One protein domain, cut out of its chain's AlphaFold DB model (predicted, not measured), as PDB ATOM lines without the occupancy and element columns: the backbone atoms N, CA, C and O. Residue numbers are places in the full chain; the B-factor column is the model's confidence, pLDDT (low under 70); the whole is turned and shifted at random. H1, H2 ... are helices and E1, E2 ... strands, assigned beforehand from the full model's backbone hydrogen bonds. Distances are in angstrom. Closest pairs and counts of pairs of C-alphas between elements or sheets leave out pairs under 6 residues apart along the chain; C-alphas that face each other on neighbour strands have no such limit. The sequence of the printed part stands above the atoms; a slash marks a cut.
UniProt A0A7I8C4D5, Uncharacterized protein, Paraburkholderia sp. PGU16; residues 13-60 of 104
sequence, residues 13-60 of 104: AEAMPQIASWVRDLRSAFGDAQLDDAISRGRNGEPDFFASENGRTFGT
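What this domain is: This is residues 13 to 60 of the 104 residues of an uncharacterized protein of Paraburkholderia sp. PGU16 (UniProt A0A7I8C4D5). A flat triangle is made of a small two-stranded hairpin, E1 and E2, and two helices: H1 and H2 make a V from their tight link, and the hairpin runs from the last residues of H2 back to the first residues of H1. The printed part has 48 residues, with H1, H2, E1 and E2 in that order along the chain. The sheet, order E1 - E2, is antiparallel, and the class is mixed, helices and strands. The whole is compact, with a radius of gyration of the C-alphas of 10.4 A and spans of 28 by 23 by 12 A.

Where its parts are: E1 holds residues 50 to 53 and E2 residues 56 to 59, where C-alpha 59 stands at (-23.646, -48.543, 19.852). H1, residues 17 to 30, begins with C-alpha 17 at (-34.735, -40.917, 28.165) and is 19.9 A long from first to last C-alpha. H2, residues 32 to 43, is 16.1 A long and ends with C-alpha 43 at (-24.854, -49.518, 15.832).

How they stand to each other: E1 and E2 form a hairpin, antiparallel at 167 degrees, with N 51 and O 58 within hydrogen-bond range at 2.9 A, as are N 53 and O 56 at 2.9 A. The closest C-alphas of H2 and E2 are those of Gly 42 and Gly 59, 4.3 A apart. The closest C-alphas of H1 and E1, those of Ile 19 and Ala 51, are 7.1 A apart. H1 and E2 are apart. H1, with residues 23 to 27 alone, and H2, with residue 35 alone, only just touch, with 3 pairs of C-alphas within 8 A; the closest are those of Arg 27 and Leu 35, 6.3 A apart. They run opposite ways at a steep tilt of 47 degrees. In H1 and H2 every O i to N i+4 pair is within hydrogen-bond range.

The domain as a whole: The two C-alphas farthest apart are those of Gly 31 and Gly 55, at 28.1 A. The printed part has no cut and no long link; the link from H2 to E1, 6 residues, is short. The mean pLDDT of the printed part is 94.6, and no printed residue is under 70.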
ATOM      1  N   ALA A  13     -35.652 -45.171  23.209       84.12
ATOM      2  CA  ALA A  13     -35.871 -43.827  23.740       84.12
ATOM      3  C   ALA A  13     -36.600 -43.796  25.099       84.12
ATOM      4  O   ALA A  13     -36.248 -42.985  25.947       84.12
ATOM      5  N   GLU A  14     -37.567 -44.686  25.345       89.94
ATOM      6  CA  GLU A  14     -38.211 -44.823  26.664       89.94
ATOM      7  C   GLU A  14     -37.253 -45.419  27.698       89.94
ATOM      8  O   GLU A  14     -37.305 -45.094  28.880       89.94
ATOM      9  N   ALA A  15     -36.394 -46.334  27.252       90.81
ATOM     10  CA  ALA A  15     -35.424 -47.007  28.099       90.81
ATOM     11  C   ALA A  15     -34.219 -46.118  28.467       90.81
ATOM     12  O   ALA A  15     -33.597 -46.343  29.510       90.81
ATOM     13  N   MET A  16     -33.900 -45.145  27.607       96.06
ATOM     14  CA  MET A  16     -32.769 -44.221  27.715       96.06
ATOM     15  C   MET A  16     -33.236 -42.763  27.491       96.06
ATOM     16  O   MET A  16     -32.888 -42.148  26.476       96.06
ATOM     17  N   PRO A  17     -34.092 -42.213  28.376       95.31
ATOM     18  CA  PRO A  17     -34.735 -40.917  28.165       95.31
ATOM     19  C   PRO A  17     -33.760 -39.735  28.176       95.31
ATOM     20  O   PRO A  17     -33.968 -38.780  27.419       95.31
ATOM     21  N   GLN A  18     -32.700 -39.773  28.992       97.06
ATOM     22  CA  GLN A  18     -31.713 -38.692  29.023       97.06
ATOM     23  C   GLN A  18     -30.874 -38.690  27.747       97.06
ATOM     24  O   GLN A  18     -30.715 -37.640  27.121       97.06
ATOM     25  N   ILE A  19     -30.416 -39.864  27.304       96.12
ATOM     26  CA  ILE A  19     -29.689 -40.004  26.038       96.12
ATOM     27  C   ILE A  19     -30.577 -39.610  24.857       96.12
ATOM     28  O   ILE A  19     -30.120 -38.901  23.965       96.12
ATOM     29  N   ALA A  20     -31.853 -40.002  24.854       95.56
ATOM     30  CA  ALA A  20     -32.786 -39.605  23.804       95.56
ATOM     31  C   ALA A  20     -32.984 -38.084  23.748       95.56
ATOM     32  O   ALA A  20     -33.060 -37.518  22.657       95.56
ATOM     33  N   SER A  21     -33.052 -37.412  24.903       96.31
ATOM     34  CA  SER A  21     -33.125 -35.949  24.941       96.31
ATOM     35  C   SER A  21     -31.857 -35.304  24.404       96.31
ATOM     36  O   SER A  21     -31.944 -34.451  23.529       96.31
ATOM     37  N   TRP A  22     -30.695 -35.775  24.845       95.62
ATOM     38  CA  TRP A  22     -29.411 -35.269  24.376       95.62
ATOM     39  C   TRP A  22     -29.225 -35.451  22.863       95.62
ATOM     40  O   TRP A  22     -28.801 -34.529  22.179       95.62
ATOM     41  N   VAL A  23     -29.624 -36.600  22.306       94.81
ATOM     42  CA  VAL A  23     -29.616 -36.845  20.853       94.81
ATOM     43  C   VAL A  23     -30.497 -35.836  20.107       94.81
ATOM     44  O   VAL A  23     -30.118 -35.388  19.029       94.81
ATOM     45  N   ARG A  24     -31.647 -35.430  20.665       95.69
ATOM     46  CA  ARG A  24     -32.467 -34.361  20.062       95.69
ATOM     47  C   ARG A  24     -31.744 -33.017  20.069       95.69
ATOM     48  O   ARG A  24     -31.774 -32.323  19.056       95.69
ATOM     49  N   ASP A  25     -31.066 -32.680  21.160       97.00
ATOM     50  CA  ASP A  25     -30.303 -31.432  21.258       97.00
ATOM     51  C   ASP A  25     -29.132 -31.425  20.262       97.00
ATOM     52  O   ASP A  25     -28.907 -30.436  19.566       97.00
ATOM     53  N   LEU A  26     -28.441 -32.561  20.111       95.25
ATOM     54  CA  LEU A  26     -27.388 -32.732  19.111       95.25
ATOM     55  C   LEU A  26     -27.915 -32.585  17.682       95.25
ATOM     56  O   LEU A  26     -27.289 -31.903  16.877       95.25
ATOM     57  N   ARG A  27     -29.074 -33.170  17.364       95.38
ATOM     58  CA  ARG A  27     -29.723 -32.983  16.056       95.38
ATOM     59  C   ARG A  27     -30.030 -31.520  15.787       95.38
ATOM     60  O   ARG A  27     -29.743 -31.024  14.704       95.38
ATOM     61  N   SER A  28     -30.547 -30.813  16.789       95.62
ATOM     62  CA  SER A  28     -30.820 -29.383  16.671       95.62
ATOM     63  C   SER A  28     -29.553 -28.551  16.451       95.62
ATOM     64  O   SER A  28     -29.632 -27.508  15.807       95.62
ATOM     65  N   ALA A  29     -28.411 -28.968  17.004       96.12
ATOM     66  CA  ALA A  29     -27.157 -28.221  16.930       96.12
ATOM     67  C   ALA A  29     -26.324 -28.536  15.674       96.12
ATOM     68  O   ALA A  29     -25.716 -27.634  15.102       96.12
ATOM     69  N   PHE A  30     -26.288 -29.802  15.253       91.56
ATOM     70  CA  PHE A  30     -25.381 -30.308  14.214       91.56
ATOM     71  C   PHE A  30     -26.106 -30.810  12.957       91.56
ATOM     72  O   PHE A  30     -25.485 -31.012  11.916       91.56
ATOM     73  N   GLY A  31     -27.428 -30.969  13.026       94.50
ATOM     74  CA  GLY A  31     -28.254 -31.507  11.953       94.50
ATOM     75  C   GLY A  31     -28.439 -33.022  12.037       94.50
ATOM     76  O   GLY A  31     -27.608 -33.764  12.565       94.50
ATOM     77  N   ASP A  32     -29.555 -33.486  11.474       95.50
ATOM     78  CA  ASP A  32     -29.968 -34.889  11.543       95.50
ATOM     79  C   ASP A  32     -28.990 -35.823  10.826       95.50
ATOM     80  O   ASP A  32     -28.603 -36.848  11.379       95.50
ATOM     81  N   ALA A  33     -28.534 -35.445   9.627       94.62
ATOM     82  CA  ALA A  33     -27.722 -36.315   8.775       94.62
ATOM     83  C   ALA A  33     -26.399 -36.742   9.434       94.62
ATOM     84  O   ALA A  33     -26.033 -37.913   9.368       94.62
ATOM     85  N   GLN A  34     -25.695 -35.812  10.092       92.44
ATOM     86  CA  GLN A  34     -24.443 -36.128  10.785       92.44
ATOM     87  C   GLN A  34     -24.672 -37.060  11.972       92.44
ATOM     88  O   GLN A  34     -23.903 -37.999  12.180       92.44
ATOM     89  N   LEU A  35     -25.724 -36.813  12.756       94.19
ATOM     90  CA  LEU A  35     -25.963 -37.616  13.942       94.19
ATOM     91  C   LEU A  35     -26.520 -38.999  13.598       94.19
ATOM     92  O   LEU A  35     -26.146 -39.982  14.233       94.19
ATOM     93  N   ASP A  36     -27.374 -39.089  12.583       94.69
ATOM     94  CA  ASP A  36     -27.916 -40.357  12.109       94.69
ATOM     95  C   ASP A  36     -26.820 -41.252  11.520       94.69
ATOM     96  O   ASP A  36     -26.825 -42.458  11.784       94.69
ATOM     97  N   ASP A  37     -25.841 -40.681  10.806       96.25
ATOM     98  CA  ASP A  37     -24.657 -41.420  10.358       96.25
ATOM     99  C   ASP A  37     -23.846 -41.958  11.545       96.25
ATOM    100  O   ASP A  37     -23.635 -43.166  11.648       96.25
ATOM    101  N   ALA A  38     -23.476 -41.103  12.507       94.38
ATOM    102  CA  ALA A  38     -22.708 -41.526  13.681       94.38
ATOM    103  C   ALA A  38     -23.431 -42.618  14.495       94.38
ATOM    104  O   ALA A  38     -22.822 -43.613  14.894       94.38
ATOM    105  N   ILE A  39     -24.744 -42.474  14.703       94.44
ATOM    106  CA  ILE A  39     -25.587 -43.468  15.385       94.44
ATOM    107  C   ILE A  39     -25.641 -44.783  14.595       94.44
ATOM    108  O   ILE A  39     -25.586 -45.861  15.195       94.44
ATOM    109  N   SER A  40     -25.749 -44.713  13.265       95.81
ATOM    110  CA  SER A  40     -25.758 -45.881  12.376       95.81
ATOM    111  C   SER A  40     -24.429 -46.637  12.438       95.81
ATOM    112  O   SER A  40     -24.421 -47.842  12.693       95.81
ATOM    113  N   ARG A  41     -23.303 -45.931  12.302       96.81
ATOM    114  CA  ARG A  41     -21.949 -46.500  12.393       96.81
ATOM    115  C   ARG A  41     -21.696 -47.115  13.772       96.81
ATOM    116  O   ARG A  41     -21.340 -48.291  13.862       96.81
ATOM    117  N   GLY A  42     -22.058 -46.395  14.837       95.50
ATOM    118  CA  GLY A  42     -22.077 -46.893  16.216       95.50
ATOM    119  C   GLY A  42     -22.807 -48.226  16.367       95.50
ATOM    120  O   GLY A  42     -22.286 -49.181  16.947       95.50
ATOM    121  N   ARG A  43     -24.023 -48.307  15.819       95.31
ATOM    122  CA  ARG A  43     -24.854 -49.518  15.832       95.31
ATOM    123  C   ARG A  43     -24.247 -50.673  15.028       95.31
ATOM    124  O   ARG A  43     -24.479 -51.823  15.393       95.31
ATOM    125  N   ASN A  44     -23.502 -50.374  13.967       96.81
ATOM    126  CA  ASN A  44     -22.907 -51.357  13.060       96.81
ATOM    127  C   ASN A  44     -21.515 -51.847  13.489       96.81
ATOM    128  O   ASN A  44     -20.915 -52.644  12.771       96.81
ATOM    129  N   GLY A  45     -21.016 -51.433  14.658       95.00
ATOM    130  CA  GLY A  45     -19.739 -51.919  15.192       95.00
ATOM    131  C   GLY A  45     -18.592 -50.914  15.117       95.00
ATOM    132  O   GLY A  45     -17.489 -51.230  15.556       95.00
ATOM    133  N   GLU A  46     -18.817 -49.719  14.573       94.56
ATOM    134  CA  GLU A  46     -17.789 -48.678  14.519       94.56
ATOM    135  C   GLU A  46     -17.802 -47.839  15.806       94.56
ATOM    136  O   GLU A  46     -18.878 -47.513  16.312       94.56
ATOM    137  N   PRO A  47     -16.641 -47.457  16.365       91.94
ATOM    138  CA  PRO A  47     -16.543 -46.764  17.652       91.94
ATOM    139  C   PRO A  47     -16.879 -45.258  17.586       91.94
ATOM    140  O   PRO A  47     -16.227 -44.445  18.238       91.94
ATOM    141  N   ASP A  48     -17.898 -44.879  16.816       91.62
ATOM    142  CA  ASP A  48     -18.292 -43.482  16.577       91.62
ATOM    143  C   ASP A  48     -19.435 -42.997  17.463       91.62
ATOM    144  O   ASP A  48     -19.545 -41.806  17.753       91.62
ATOM    145  N   PHE A  49     -20.288 -43.913  17.922       93.88
ATOM    146  CA  PHE A  49     -21.349 -43.592  18.865       93.88
ATOM    147  C   PHE A  49     -21.508 -44.707  19.890       93.88
ATOM    148  O   PHE A  49     -21.728 -45.870  19.543       93.88
ATOM    149  N   PHE A  50     -21.455 -44.328  21.164       94.81
ATOM    150  CA  PHE A  50     -21.735 -45.197  22.296       94.81
ATOM    151  C   PHE A  50     -22.528 -44.431  23.348       94.81
ATOM    152  O   PHE A  50     -22.155 -43.323  23.731       94.81
ATOM    153  N   ALA A  51     -23.580 -45.051  23.871       95.19
ATOM    154  CA  ALA A  51     -24.359 -44.514  24.973       95.19
ATOM    155  C   ALA A  51     -24.648 -45.598  26.009       95.19
ATOM    156  O   ALA A  51     -24.812 -46.773  25.678       95.19
ATOM    157  N   SER A  52     -24.736 -45.190  27.273       95.19
ATOM    158  CA  SER A  52     -25.086 -46.070  28.382       95.19
ATOM    159  C   SER A  52     -25.966 -45.328  29.379       95.19
ATOM    160  O   SER A  52     -25.555 -44.303  29.910       95.19
ATOM    161  N   GLU A  53     -27.151 -45.859  29.664       96.62
ATOM    162  CA  GLU A  53     -28.115 -45.281  30.608       96.62
ATOM    163  C   GLU A  53     -28.951 -46.409  31.226       96.62
ATOM    164  O   GLU A  53     -29.306 -47.364  30.537       96.62
ATOM    165  N   ASN A  54     -29.260 -46.333  32.524       94.44
ATOM    166  CA  ASN A  54     -30.106 -47.316  33.223       94.44
ATOM    167  C   ASN A  54     -29.660 -48.785  33.041       94.44
ATOM    168  O   ASN A  54     -30.487 -49.685  32.896       94.44
ATOM    169  N   GLY A  55     -28.345 -49.033  32.987       92.88
ATOM    170  CA  GLY A  55     -27.780 -50.371  32.764       92.88
ATOM    171  C   GLY A  55     -27.941 -50.913  31.338       92.88
ATOM    172  O   GLY A  55     -27.605 -52.067  31.084       92.88
ATOM    173  N   ARG A  56     -28.437 -50.103  30.398       92.25
ATOM    174  CA  ARG A  56     -28.531 -50.431  28.972       92.25
ATOM    175  C   ARG A  56     -27.452 -49.709  28.194       92.25
ATOM    176  O   ARG A  56     -27.137 -48.561  28.491       92.25
ATOM    177  N   THR A  57     -26.939 -50.373  27.169       94.88
ATOM    178  CA  THR A  57     -25.943 -49.817  26.256       94.88
ATOM    179  C   THR A  57     -26.464 -49.805  24.828       94.88
ATOM    180  O   THR A  57     -27.231 -50.682  24.427       94.88
ATOM    181  N   PHE A  58     -26.016 -48.827  24.049       94.69
ATOM    182  CA  PHE A  58     -26.270 -48.732  22.618       94.69
ATOM    183  C   PHE A  58     -25.006 -48.286  21.885       94.69
ATOM    184  O   PHE A  58     -24.266 -47.436  22.380       94.69
ATOM    185  N   GLY A  59     -24.803 -48.834  20.688       95.75
ATOM    186  CA  GLY A  59     -23.646 -48.543  19.852       95.75
ATOM    187  C   GLY A  59     -22.369 -49.229  20.335       95.75
ATOM    188  O   GLY A  59     -22.414 -50.144  21.163       95.75
ATOM    189  N   THR A  60     -21.230 -48.782  19.817       95.75
ATOM    190  CA  THR A  60     -19.940 -49.450  20.007       95.75
ATOM    191  C   THR A  60     -18.981 -48.553  20.754       95.75
ATOM    192  O   THR A  60     -18.714 -47.419  20.366       95.75
TER     193      THR A  60